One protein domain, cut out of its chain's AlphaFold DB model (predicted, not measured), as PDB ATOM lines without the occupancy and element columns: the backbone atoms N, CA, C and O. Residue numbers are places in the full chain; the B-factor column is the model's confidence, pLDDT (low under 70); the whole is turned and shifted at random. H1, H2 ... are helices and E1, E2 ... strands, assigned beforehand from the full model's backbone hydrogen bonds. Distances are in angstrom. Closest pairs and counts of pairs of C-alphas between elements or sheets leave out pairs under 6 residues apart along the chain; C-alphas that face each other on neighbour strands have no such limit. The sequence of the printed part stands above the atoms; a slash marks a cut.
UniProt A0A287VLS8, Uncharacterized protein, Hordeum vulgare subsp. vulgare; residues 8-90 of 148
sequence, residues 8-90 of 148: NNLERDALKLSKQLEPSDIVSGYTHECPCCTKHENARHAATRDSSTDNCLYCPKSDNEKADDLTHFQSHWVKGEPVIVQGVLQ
ATOM      1  N   ASN A   8     -52.831 143.687  17.084       93.06
ATOM      2  CA  ASN A   8     -53.765 144.640  17.690       93.06
ATOM      3  C   ASN A   8     -55.212 144.346  17.264       93.06
ATOM      4  O   ASN A   8     -56.143 144.458  18.060       93.06
ATOM      5  N   ASN A   9     -55.407 143.962  15.999       94.50
ATOM      6  CA  ASN A   9     -56.715 143.554  15.496       94.50
ATOM      7  C   ASN A   9     -57.183 142.251  16.146       94.50
ATOM      8  O   ASN A   9     -58.305 142.206  16.641       94.50
ATOM      9  N   LEU A  10     -56.309 141.243  16.218       93.69
ATOM     10  CA  LEU A  10     -56.611 139.965  16.858       93.69
ATOM     11  C   LEU A  10     -56.985 140.141  18.335       93.69
ATOM     12  O   LEU A  10     -57.973 139.571  18.787       93.69
ATOM     13  N   GLU A  11     -56.224 140.946  19.076       95.50
ATOM     14  CA  GLU A  11     -56.492 141.242  20.486       95.50
ATOM     15  C   GLU A  11     -57.848 141.933  20.670       95.50
ATOM     16  O   GLU A  11     -58.653 141.530  21.513       95.50
ATOM     17  N   ARG A  12     -58.140 142.943  19.843       94.88
ATOM     18  CA  ARG A  12     -59.425 143.650  19.865       94.88
ATOM     19  C   ARG A  12     -60.598 142.716  19.568       94.88
ATOM     20  O   ARG A  12     -61.624 142.808  20.245       94.88
ATOM     21  N   ASP A  13     -60.457 141.839  18.580       94.25
ATOM     22  CA  ASP A  13     -61.500 140.884  18.202       94.25
ATOM     23  C   ASP A  13     -61.717 139.840  19.305       94.25
ATOM     24  O   ASP A  13     -62.858 139.594  19.700       94.25
ATOM     25  N   ALA A  14     -60.635 139.310  19.885       91.25
ATOM     26  CA  ALA A  14     -60.699 138.389  21.018       91.25
ATOM     27  C   ALA A  14     -61.403 139.020  22.232       91.25
ATOM     28  O   ALA A  14     -62.277 138.396  22.831       91.25
ATOM     29  N   LEU A  15     -61.089 140.279  22.559       92.31
ATOM     30  CA  LEU A  15     -61.696 141.004  23.680       92.31
ATOM     31  C   LEU A  15     -63.166 141.366  23.432       92.31
ATOM     32  O   LEU A  15     -63.960 141.475  24.368       92.31
ATOM     33  N   LYS A  16     -63.553 141.573  22.171       94.12
ATOM     34  CA  LYS A  16     -64.960 141.751  21.803       94.12
ATOM     35  C   LYS A  16     -65.732 140.443  21.977       94.12
ATOM     36  O   LYS A  16     -66.804 140.470  22.573       94.12
ATOM     37  N   LEU A  17     -65.177 139.325  21.505       88.25
ATOM     38  CA  LEU A  17     -65.783 137.999  21.650       88.25
ATOM     39  C   LEU A  17     -65.903 137.589  23.120       88.25
ATOM     40  O   LEU A  17     -66.960 137.128  23.536       88.25
ATOM     41  N   SER A  18     -64.873 137.831  23.933       86.44
ATOM     42  CA  SER A  18     -64.894 137.471  25.356       86.44
ATOM     43  C   SER A  18     -65.974 138.207  26.154       86.44
ATOM     44  O   SER A  18     -66.405 137.715  27.184       86.44
ATOM     45  N   LYS A  19     -66.398 139.396  25.705       88.81
ATOM     46  CA  LYS A  19     -67.499 140.160  26.320       88.81
ATOM     47  C   LYS A  19     -68.884 139.684  25.886       88.81
ATOM     48  O   LYS A  19     -69.867 140.106  26.481       88.81
ATOM     49  N   GLN A  20     -68.964 138.916  24.802       86.50
ATOM     50  CA  GLN A  20     -70.218 138.446  24.209       86.50
ATOM     51  C   GLN A  20     -70.530 136.988  24.547       86.50
ATOM     52  O   GLN A  20     -71.657 136.563  24.330       86.50
ATOM     53  N   LEU A  21     -69.540 136.232  25.023       79.50
ATOM     54  CA  LEU A  21     -69.661 134.815  25.338       79.50
ATOM     55  C   LEU A  21     -69.801 134.637  26.845       79.50
ATOM     56  O   LEU A  21     -68.899 135.024  27.592       79.50
ATOM     57  N   GLU A  22     -70.883 133.999  27.283       78.81
ATOM     58  CA  GLU A  22     -70.963 133.500  28.650       78.81
ATOM     59  C   GLU A  22     -70.274 132.128  28.739       78.81
ATOM     60  O   GLU A  22     -70.352 131.327  27.800       78.81
ATOM     61  N   PRO A  23     -69.618 131.787  29.865       69.62
ATOM     62  CA  PRO A  23     -68.999 130.472  30.047       69.62
ATOM     63  C   PRO A  23     -69.957 129.300  29.774       69.62
ATOM     64  O   PRO A  23     -69.539 128.252  29.286       69.62
ATOM     65  N   SER A  24     -71.253 129.485  30.044       70.62
ATOM     66  CA  SER A  24     -72.302 128.501  29.767       70.62
ATOM     67  C   SER A  24     -72.488 128.198  28.280       70.62
ATOM     68  O   SER A  24     -72.725 127.039  27.945       70.62
ATOM     69  N   ASP A  25     -72.330 129.193  27.400       68.56
ATOM     70  CA  ASP A  25     -72.494 129.038  25.945       68.56
ATOM     71  C   ASP A  25     -71.397 128.144  25.354       68.56
ATOM     72  O   ASP A  25     -71.606 127.420  24.379       68.56
ATOM     73  N   ILE A  26     -70.218 128.170  25.981       67.56
ATOM     74  CA  ILE A  26     -69.063 127.360  25.598       67.56
ATOM     75  C   ILE A  26     -69.249 125.930  26.103       67.56
ATOM     76  O   ILE A  26     -69.078 124.976  25.349       67.56
ATOM     77  N   VAL A  27     -69.632 125.764  27.370       65.06
ATOM     78  CA  VAL A  27     -69.738 124.440  27.998       65.06
ATOM     79  C   VAL A  27     -70.869 123.615  27.381       65.06
ATOM     80  O   VAL A  27     -70.676 122.419  27.156       65.06
ATOM     81  N   SER A  28     -72.013 124.224  27.034       63.56
ATOM     82  CA  SER A  28     -73.175 123.494  26.499       63.56
ATOM     83  C   SER A  28     -72.904 122.757  25.183       63.56
ATOM     84  O   SER A  28     -73.539 121.738  24.928       63.56
ATOM     85  N   GLY A  29     -71.955 123.235  24.369       63.41
ATOM     86  CA  GLY A  29     -71.597 122.612  23.088       63.41
ATOM     87  C   GLY A  29     -70.743 121.344  23.209       63.41
ATOM     88  O   GLY A  29     -70.659 120.576  22.252       63.41
ATOM     89  N   TYR A  30     -70.132 121.102  24.374       64.31
ATOM     90  CA  TYR A  30     -69.131 120.045  24.572       64.31
ATOM     91  C   TYR A  30     -69.428 119.134  25.774       64.31
ATOM     92  O   TYR A  30     -68.560 118.377  26.209       64.31
ATOM     93  N   THR A  31     -70.650 119.168  26.314       61.50
ATOM     94  CA  THR A  31     -71.074 118.320  27.448       61.50
ATOM     95  C   THR A  31     -71.175 116.834  27.104       61.50
ATOM     96  O   THR A  31     -71.204 116.000  28.004       61.50
ATOM     97  N   HIS A  32     -71.207 116.480  25.819       65.56
ATOM     98  CA  HIS A  32     -71.311 115.092  25.388       65.56
ATOM     99  C   HIS A  32     -69.991 114.325  25.586       65.56
ATOM    100  O   HIS A  32     -68.888 114.874  25.476       65.56
ATOM    101  N   GLU A  33     -70.100 113.035  25.901       68.62
ATOM    102  CA  GLU A  33     -68.958 112.123  25.959       68.62
ATOM    103  C   GLU A  33     -68.318 112.007  24.571       68.62
ATOM    104  O   GLU A  33     -69.005 111.777  23.575       68.62
ATOM    105  N   CYS A  34     -66.996 112.186  24.489       73.94
ATOM    106  CA  CYS A  34     -66.288 112.053  23.221       73.94
ATOM    107  C   CYS A  34     -66.207 110.568  22.830       73.94
ATOM    108  O   CYS A  34     -65.583 109.793  23.559       73.94
ATOM    109  N   PRO A  35     -66.691 110.156  21.641       70.25
ATOM    110  CA  PRO A  35     -66.531 108.782  21.153       70.25
ATOM    111  C   PRO A  35     -65.069 108.390  20.883       70.25
ATOM    112  O   PRO A  35     -64.784 107.271  20.470       70.25
ATOM    113  N   CYS A  36     -64.128 109.321  21.026       70.56
ATOM    114  CA  CYS A  36     -62.716 109.118  20.750       70.56
ATOM    115  C   CYS A  36     -61.998 108.299  21.835       70.56
ATOM    116  O   CYS A  36     -61.064 107.575  21.502       70.56
ATOM    117  N   CYS A  37     -62.462 108.330  23.091       60.59
ATOM    118  CA  CYS A  37     -61.861 107.557  24.187       60.59
ATOM    119  C   CYS A  37     -62.133 106.045  24.084       60.59
ATOM    120  O   CYS A  37     -61.446 105.253  24.723       60.59
ATOM    121  N   THR A  38     -63.105 105.636  23.261       61.84
ATOM    122  CA  THR A  38     -63.421 104.225  22.982       61.84
ATOM    123  C   THR A  38     -62.772 103.712  21.694       61.84
ATOM    124  O   THR A  38     -62.710 102.504  21.471       61.84
ATOM    125  N   LYS A  39     -62.249 104.605  20.842       64.12
ATOM    126  CA  LYS A  39     -61.522 104.234  19.621       64.12
ATOM    127  C   LYS A  39     -60.053 103.992  19.958       64.12
ATOM    128  O   LYS A  39     -59.299 104.937  20.166       64.12
ATOM    129  N   HIS A  40     -59.640 102.725  19.934       65.19
ATOM    130  CA  HIS A  40     -58.271 102.295  20.251       65.19
ATOM    131  C   HIS A  40     -57.161 103.062  19.505       65.19
ATOM    132  O   HIS A  40     -56.068 103.205  20.037       65.19
ATOM    133  N   GLU A  41     -57.421 103.578  18.299       75.56
ATOM    134  CA  GLU A  41     -56.416 104.285  17.486       75.56
ATOM    135  C   GLU A  41     -56.008 105.657  18.042       75.56
ATOM    136  O   GLU A  41     -54.869 106.079  17.849       75.56
ATOM    137  N   ASN A  42     -56.929 106.345  18.722       81.50
ATOM    138  CA  ASN A  42     -56.749 107.708  19.228       81.50
ATOM    139  C   ASN A  42     -56.820 107.755  20.762       81.50
ATOM    140  O   ASN A  42     -57.056 108.818  21.329       81.50
ATOM    141  N   ALA A  43     -56.650 106.620  21.436       85.12
ATOM    142  CA  ALA A  43     -56.679 106.516  22.887       85.12
ATOM    143  C   ALA A  43     -55.322 106.026  23.401       85.12
ATOM    144  O   ALA A  43     -54.744 105.078  22.871       85.12
ATOM    145  N   ARG A  44     -54.810 106.662  24.458       88.94
ATOM    146  CA  ARG A  44     -53.619 106.207  25.181       88.94
ATOM    147  C   ARG A  44     -53.993 105.884  26.614       88.94
ATOM    148  O   ARG A  44     -54.495 106.743  27.329       88.94
ATOM    149  N   HIS A  45     -53.690 104.668  27.041       89.12
ATOM    150  CA  HIS A  45     -53.840 104.266  28.430       89.12
ATOM    151  C   HIS A  45     -52.872 105.057  29.325       89.12
ATOM    152  O   HIS A  45     -51.673 105.112  29.042       89.12
ATOM    153  N   ALA A  46     -53.396 105.686  30.376       89.75
ATOM    154  CA  ALA A  46     -52.648 106.566  31.275       89.75
ATOM    155  C   ALA A  46     -52.644 106.090  32.733       89.75
ATOM    156  O   ALA A  46     -51.717 106.425  33.470       89.75
ATOM    157  N   ALA A  47     -53.643 105.310  33.156       89.50
ATOM    158  CA  ALA A  47     -53.735 104.779  34.513       89.50
ATOM    159  C   ALA A  47     -54.610 103.521  34.568       89.50
ATOM    160  O   ALA A  47     -55.464 103.332  33.713       89.50
ATOM    161  N   THR A  48     -54.442 102.713  35.617       90.19
ATOM    162  CA  THR A  48     -55.327 101.583  35.937       90.19
ATOM    163  C   THR A  48     -55.978 101.835  37.293       90.19
ATOM    164  O   THR A  48     -55.412 101.485  38.328       90.19
ATOM    165  N   ARG A  49     -57.138 102.497  37.309       91.25
ATOM    166  CA  ARG A  49     -57.928 102.742  38.527       91.25
ATOM    167  C   ARG A  49     -59.275 102.041  38.435       91.25
ATOM    168  O   ARG A  49     -59.961 102.162  37.417       91.25
ATOM    169  N   ASP A  50     -59.656 101.349  39.503       92.00
ATOM    170  CA  ASP A  50     -60.949 100.676  39.586       92.00
ATOM    171  C   ASP A  50     -62.093 101.692  39.486       92.00
ATOM    172  O   ASP A  50     -62.046 102.765  40.088       92.00
ATOM    173  N   SER A  51     -63.118 101.347  38.701       83.25
ATOM    174  CA  SER A  51     -64.337 102.155  38.531       83.25
ATOM    175  C   SER A  51     -64.125 103.568  37.954       83.25
ATOM    176  O   SER A  51     -65.025 104.396  38.072       83.25
ATOM    177  N   SER A  52     -62.977 103.852  37.323       80.94
ATOM    178  CA  SER A  52     -62.700 105.165  36.723       80.94
ATOM    179  C   SER A  52     -62.932 105.211  35.211       80.94
ATOM    180  O   SER A  52     -62.581 104.280  34.484       80.94
ATOM    181  N   THR A  53     -63.458 106.338  34.729       77.06
ATOM    182  CA  THR A  53     -63.634 106.652  33.302       77.06
ATOM    183  C   THR A  53     -62.459 107.440  32.708       77.06
ATOM    184  O   THR A  53     -62.444 107.686  31.505       77.06
ATOM    185  N   ASP A  54     -61.463 107.816  33.522       81.50
ATOM    186  CA  ASP A  54     -60.318 108.669  33.140       81.50
ATOM    187  C   ASP A  54     -59.012 107.900  32.853       81.50
ATOM    188  O   ASP A  54     -57.946 108.490  32.683       81.50
ATOM    189  N   ASN A  55     -59.082 106.568  32.788       87.00
ATOM    190  CA  ASN A  55     -57.919 105.695  32.594       87.00
ATOM    191  C   ASN A  55     -57.269 105.834  31.200       87.00
ATOM    192  O   ASN A  55     -56.132 105.401  30.996       87.00
ATOM    193  N   CYS A  56     -57.969 106.448  30.243       86.31
ATOM    194  CA  CYS A  56     -57.509 106.662  28.875       86.31
ATOM    195  C   CYS A  56     -57.566 108.147  28.501       86.31
ATOM    196  O   CYS A  56     -58.567 108.816  28.739       86.31
ATOM    197  N   LEU A  57     -56.511 108.633  27.849       88.44
ATOM    198  CA  LEU A  57     -56.418 109.986  27.305       88.44
ATOM    199  C   LEU A  57     -56.658 109.987  25.800       88.44
ATOM    200  O   LEU A  57     -56.219 109.073  25.095       88.44
ATOM    201  N   TYR A  58     -57.261 111.063  25.299       87.81
ATOM    202  CA  TYR A  58     -57.293 111.329  23.867       87.81
ATOM    203  C   TYR A  58     -55.871 111.583  23.352       87.81
ATOM    204  O   TYR A  58     -55.136 112.450  23.839       87.81
ATOM    205  N   CYS A  59     -55.461 110.772  22.383       89.25
ATOM    206  CA  CYS A  59     -54.105 110.707  21.875       89.25
ATOM    207  C   CYS A  59     -54.059 110.564  20.340       89.25
ATOM    208  O   CYS A  59     -53.647 109.512  19.842       89.25
ATOM    209  N   PRO A  60     -54.502 111.584  19.579       87.94
ATOM    210  CA  PRO A  60     -54.539 111.529  18.120       87.94
ATOM    211  C   PRO A  60     -53.139 111.581  17.501       87.94
ATOM    212  O   PRO A  60     -52.183 112.073  18.106       87.94
ATOM    213  N   LYS A  61     -53.020 111.132  16.250       86.50
ATOM    214  CA  LYS A  61     -51.852 111.431  15.412       86.50
ATOM    215  C   LYS A  61     -51.991 112.821  14.796       86.50
ATOM    216  O   LYS A  61     -53.091 113.244  14.473       86.50
ATOM    217  N   SER A  62     -50.876 113.510  14.567       84.19
ATOM    218  CA  SER A  62     -50.805 114.829  13.912       84.19
ATOM    219  C   SER A  62     -51.130 114.796  12.409       84.19
ATOM    220  O   SER A  62     -50.730 115.671  11.640       84.19
ATOM    221  N   ASP A  63     -51.793 113.745  11.948       75.81
ATOM    222  CA  ASP A  63     -52.027 113.466  10.545       75.81
ATOM    223  C   ASP A  63     -53.260 114.291  10.143       75.81
ATOM    224  O   ASP A  63     -54.381 113.845  10.329       75.81
ATOM    225  N   ASN A  64     -53.011 115.533   9.697       58.72
ATOM    226  CA  ASN A  64     -53.922 116.658   9.386       58.72
ATOM    227  C   ASN A  64     -55.168 116.397   8.494       58.72
ATOM    228  O   ASN A  64     -55.542 117.259   7.701       58.72
ATOM    229  N   GLU A  65     -55.837 115.255   8.572       61.53
ATOM    230  CA  GLU A  65     -56.824 114.871   7.556       61.53
ATOM    231  C   GLU A  65     -58.221 114.578   8.099       61.53
ATOM    232  O   GLU A  65     -59.167 114.508   7.314       61.53
ATOM    233  N   LYS A  66     -58.415 114.475   9.419       69.94
ATOM    234  CA  LYS A  66     -59.761 114.301   9.977       69.94
ATOM    235  C   LYS A  66     -60.306 115.661  10.405       69.94
ATOM    236  O   LYS A  66     -59.844 116.246  11.379       69.94
ATOM    237  N   ALA A  67     -61.318 116.147   9.686       67.88
ATOM    238  CA  ALA A  67     -62.035 117.383  10.024       67.88
ATOM    239  C   ALA A  67     -62.536 117.398  11.485       67.88
ATOM    240  O   ALA A  67     -62.627 118.459  12.100       67.88
ATOM    241  N   ASP A  68     -62.782 116.218  12.057       75.94
ATOM    242  CA  ASP A  68     -63.271 116.052  13.423       75.94
ATOM    243  C   ASP A  68     -62.184 116.203  14.505       75.94
ATOM    244  O   ASP A  68     -62.526 116.398  15.671       75.94
ATOM    245  N   ASP A  69     -60.885 116.158  14.176       78.88
ATOM    246  CA  ASP A  69     -59.811 116.208  15.185       78.88
ATOM    247  C   ASP A  69     -59.782 117.546  15.942       78.88
ATOM    248  O   ASP A  69     -59.550 117.569  17.153       78.88
ATOM    249  N   LEU A  70     -60.083 118.663  15.264       81.81
ATOM    250  CA  LEU A  70     -60.197 119.969  15.920       81.81
ATOM    251  C   LEU A  70     -61.390 120.005  16.882       81.81
ATOM    252  O   LEU A  70     -61.262 120.506  17.998       81.81
ATOM    253  N   THR A  71     -62.528 119.445  16.472       83.56
ATOM    254  CA  THR A  71     -63.733 119.341  17.305       83.56
ATOM    255  C   THR A  71     -63.466 118.492  18.546       83.56
ATOM    256  O   THR A  71     -63.828 118.882  19.658       83.56
ATOM    257  N   HIS A  72     -62.774 117.361  18.383       84.62
ATOM    258  CA  HIS A  72     -62.361 116.505  19.494       84.62
ATOM    259  C   HIS A  72     -61.393 117.227  20.436       84.62
ATOM    260  O   HIS A  72     -61.622 117.247  21.646       84.62
ATOM    261  N   PHE A  73     -60.364 117.888  19.899       85.62
ATOM    262  CA  PHE A  73     -59.435 118.686  20.697       85.62
ATOM    263  C   PHE A  73     -60.162 119.766  21.505       85.62
ATOM    264  O   PHE A  73     -59.960 119.860  22.713       85.62
ATOM    265  N   GLN A  74     -61.041 120.546  20.870       85.75
ATOM    266  CA  GLN A  74     -61.823 121.586  21.544       85.75
ATOM    267  C   GLN A  74     -62.726 121.005  22.639       85.75
ATOM    268  O   GLN A  74     -62.801 121.576  23.726       85.75
ATOM    269  N   SER A  75     -63.347 119.847  22.394       85.44
ATOM    270  CA  SER A  75     -64.182 119.174  23.392       85.44
ATOM    271  C   SER A  75     -63.409 118.778  24.647       85.44
ATOM    272  O   SER A  75     -63.941 118.940  25.743       85.44
ATOM    273  N   HIS A  76     -62.185 118.264  24.505       86.62
ATOM    274  CA  HIS A  76     -61.322 117.936  25.644       86.62
ATOM    275  C   HIS A  76     -60.765 119.202  26.311       86.62
ATOM    276  O   HIS A  76     -60.740 119.305  27.537       86.62
ATOM    277  N   TRP A  77     -60.391 120.205  25.512       87.00
ATOM    278  CA  TRP A  77     -59.844 121.475  25.990       87.00
ATOM    279  C   TRP A  77     -60.822 122.238  26.891       87.00
ATOM    280  O   TRP A  77     -60.436 122.689  27.967       87.00
ATOM    281  N   VAL A  78     -62.101 122.332  26.503       84.88
ATOM    282  CA  VAL A  78     -63.148 122.993  27.308       84.88
ATOM    283  C   VAL A  78     -63.391 122.271  28.640       84.88
ATOM    284  O   VAL A  78     -63.736 122.917  29.628       84.88
ATOM    285  N   LYS A  79     -63.163 120.952  28.698       83.44
ATOM    286  CA  LYS A  79     -63.254 120.148  29.930       83.44
ATOM    287  C   LYS A  79     -61.995 120.228  30.803       83.44
ATOM    288  O   LYS A  79     -62.011 119.738  31.928       83.44
ATOM    289  N   GLY A  80     -60.910 120.825  30.304       85.88
ATOM    290  CA  GLY A  80     -59.603 120.810  30.966       85.88
ATOM    291  C   GLY A  80     -58.932 119.431  30.955       85.88
ATOM    292  O   GLY A  80     -58.049 119.171  31.770       85.88
ATOM    293  N   GLU A  81     -59.349 118.539  30.054       87.31
ATOM    294  CA  GLU A  81     -58.801 117.190  29.936       87.31
ATOM    295  C   GLU A  81     -57.479 117.218  29.145       87.31
ATOM    296  O   GLU A  81     -57.386 117.886  28.109       87.31
ATOM    297  N   PRO A  82     -56.432 116.506  29.598       89.56
ATOM    298  CA  PRO A  82     -55.152 116.495  28.900       89.56
ATOM    299  C   PRO A  82     -55.236 115.720  27.576       89.56
ATOM    300  O   PRO A  82     -55.840 114.651  27.494       89.56
ATOM    301  N   VAL A  83     -54.560 116.239  26.545       90.12
ATOM    302  CA  VAL A  83     -54.510 115.663  25.189       90.12
ATOM    303  C   VAL A  83     -53.057 115.451  24.761       90.12
ATOM    304  O   VAL A  83     -52.215 116.324  24.966       90.12
ATOM    305  N   ILE A  84     -52.758 114.310  24.129       90.81
ATOM    306  CA  ILE A  84     -51.409 113.982  23.631       90.81
ATOM    307  C   ILE A  84     -51.421 113.858  22.105       90.81
ATOM    308  O   ILE A  84     -51.891 112.863  21.566       90.81
ATOM    309  N   VAL A  85     -50.831 114.812  21.388       90.06
ATOM    310  CA  VAL A  85     -50.723 114.731  19.921       90.06
ATOM    311  C   VAL A  85     -49.440 113.999  19.521       90.06
ATOM    312  O   VAL A  85     -48.332 114.434  19.838       90.06
ATOM    313  N   GLN A  86     -49.578 112.875  18.822       89.31
ATOM    314  CA  GLN A  86     -48.461 112.058  18.341       89.31
ATOM    315  C   GLN A  86     -47.959 112.560  16.983       89.31
ATOM    316  O   GLN A  86     -48.722 113.124  16.211       89.31
ATOM    317  N   GLY A  87     -46.700 112.296  16.631       87.25
ATOM    318  CA  GLY A  87     -46.229 112.497  15.253       87.25
ATOM    319  C   GLY A  87     -45.808 113.930  14.879       87.25
ATOM    320  O   GLY A  87     -45.531 114.206  13.714       87.25
ATOM    321  N   VAL A  88     -45.749 114.855  15.844       87.31
ATOM    322  CA  VAL A  88     -45.490 116.284  15.578       87.31
ATOM    323  C   VAL A  88     -44.112 116.522  14.947       87.31
ATOM    324  O   VAL A  88     -43.977 117.359  14.057       87.31
ATOM    325  N   LEU A  89     -43.086 115.768  15.357       85.81
ATOM    326  CA  LEU A  89     -41.726 115.923  14.823       85.81
ATOM    327  C   LEU A  89     -41.637 115.564  13.336       85.81
ATOM    328  O   LEU A  89     -40.931 116.228  12.582       85.81
ATOM    329  N   GLN A  90     -42.411 114.576  12.886       86.38
ATOM    330  CA  GLN A  90     -42.485 114.163  11.485       86.38
ATOM    331  C   GLN A  90     -43.023 115.287  10.581       86.38
ATOM    332  O   GLN A  90     -42.749 115.292   9.382       86.38
TER     333      GLN A  90
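AT A GLANCE: This is residues 8 to 90 of the 148 residues of an uncharacterized protein of Hordeum vulgare subsp. vulgare (UniProt A0A287VLS8). A loose, flat body of loops is built round the helix H3 and the small two-strand hairpin E1 and E2, and the helix H1 sticks out from it at one end, with the short helix H2 on the way between H1 and the body. After H3, residues 80 to 90 fold back and run past E2 to the end of the printed part. The printed part has 83 residues, with the named elements in the order H1, H2, E1, E2, H3: three helices and two strands that make one antiparallel sheet, E1 - E2. The class is mostly helix, but under half of the residues, 34 of 83, are in named elements. The whole is loose, with a radius of gyration of the C-alphas of 15.6 A, and spans 44 by 35 by 19 A.

HOW THE PARTS SIT: Residues 8 to 22, of which 8 to 18 belong to H1, stand free. H1 is apart from H2, residues 23 to 27, though a tight link of 4 residues joins them. H2 is close to but not clearly touching H3, residues 68 to 79; their closest C-alphas, those of Val 27 and Val 78, are 6.8 A apart. E1, residues 43 to 45, and E2, residues 56 to 58, form a hairpin, antiparallel neighbours with 146 degrees between their directions. The C-alphas of residues 45 and 56, which face each other, are 4.4 A apart. N 44 and O 57 are within hydrogen-bond range at 2.9 A, and N 57 and O 44 at 2.8 A. The closest C-alphas of E2 and H3, those of Tyr 58 and His 76, are 7.9 A apart. E1 and H3 are apart. In H1 and H2 every O i to N i+4 pair is within hydrogen-bond range; in H3, 7 of 8 are.

IN THESE COORDINATES: H1 runs from C-alpha 8 at (-53.765, 144.640, 17.690) to C-alpha 18, 15.3 A. H2 measures 6.4 A from first to last C-alpha, E1 6.6 A and E2 6.8 A. E1 begins with C-alpha 43 at (-56.679, 106.516, 22.887). H3, the longest helix with 12 residues, measures 17.0 A and ends with C-alpha 79 at (-63.254, 120.148, 29.930).

THE WHOLE: The two C-alphas farthest apart, those of Asn 8 and Asp 50, are 49.6 A from each other. Without residues 8 to 22 the body has 68 residues and spans 38 by 33 by 17 A. The printed part has no cut. The link from H2 to E1, residues 28 to 42, is long. The mean pLDDT of the printed part is 81.3, with residue 23, residues 25 to 33, 37 to 40 and 64 to 67 under 70.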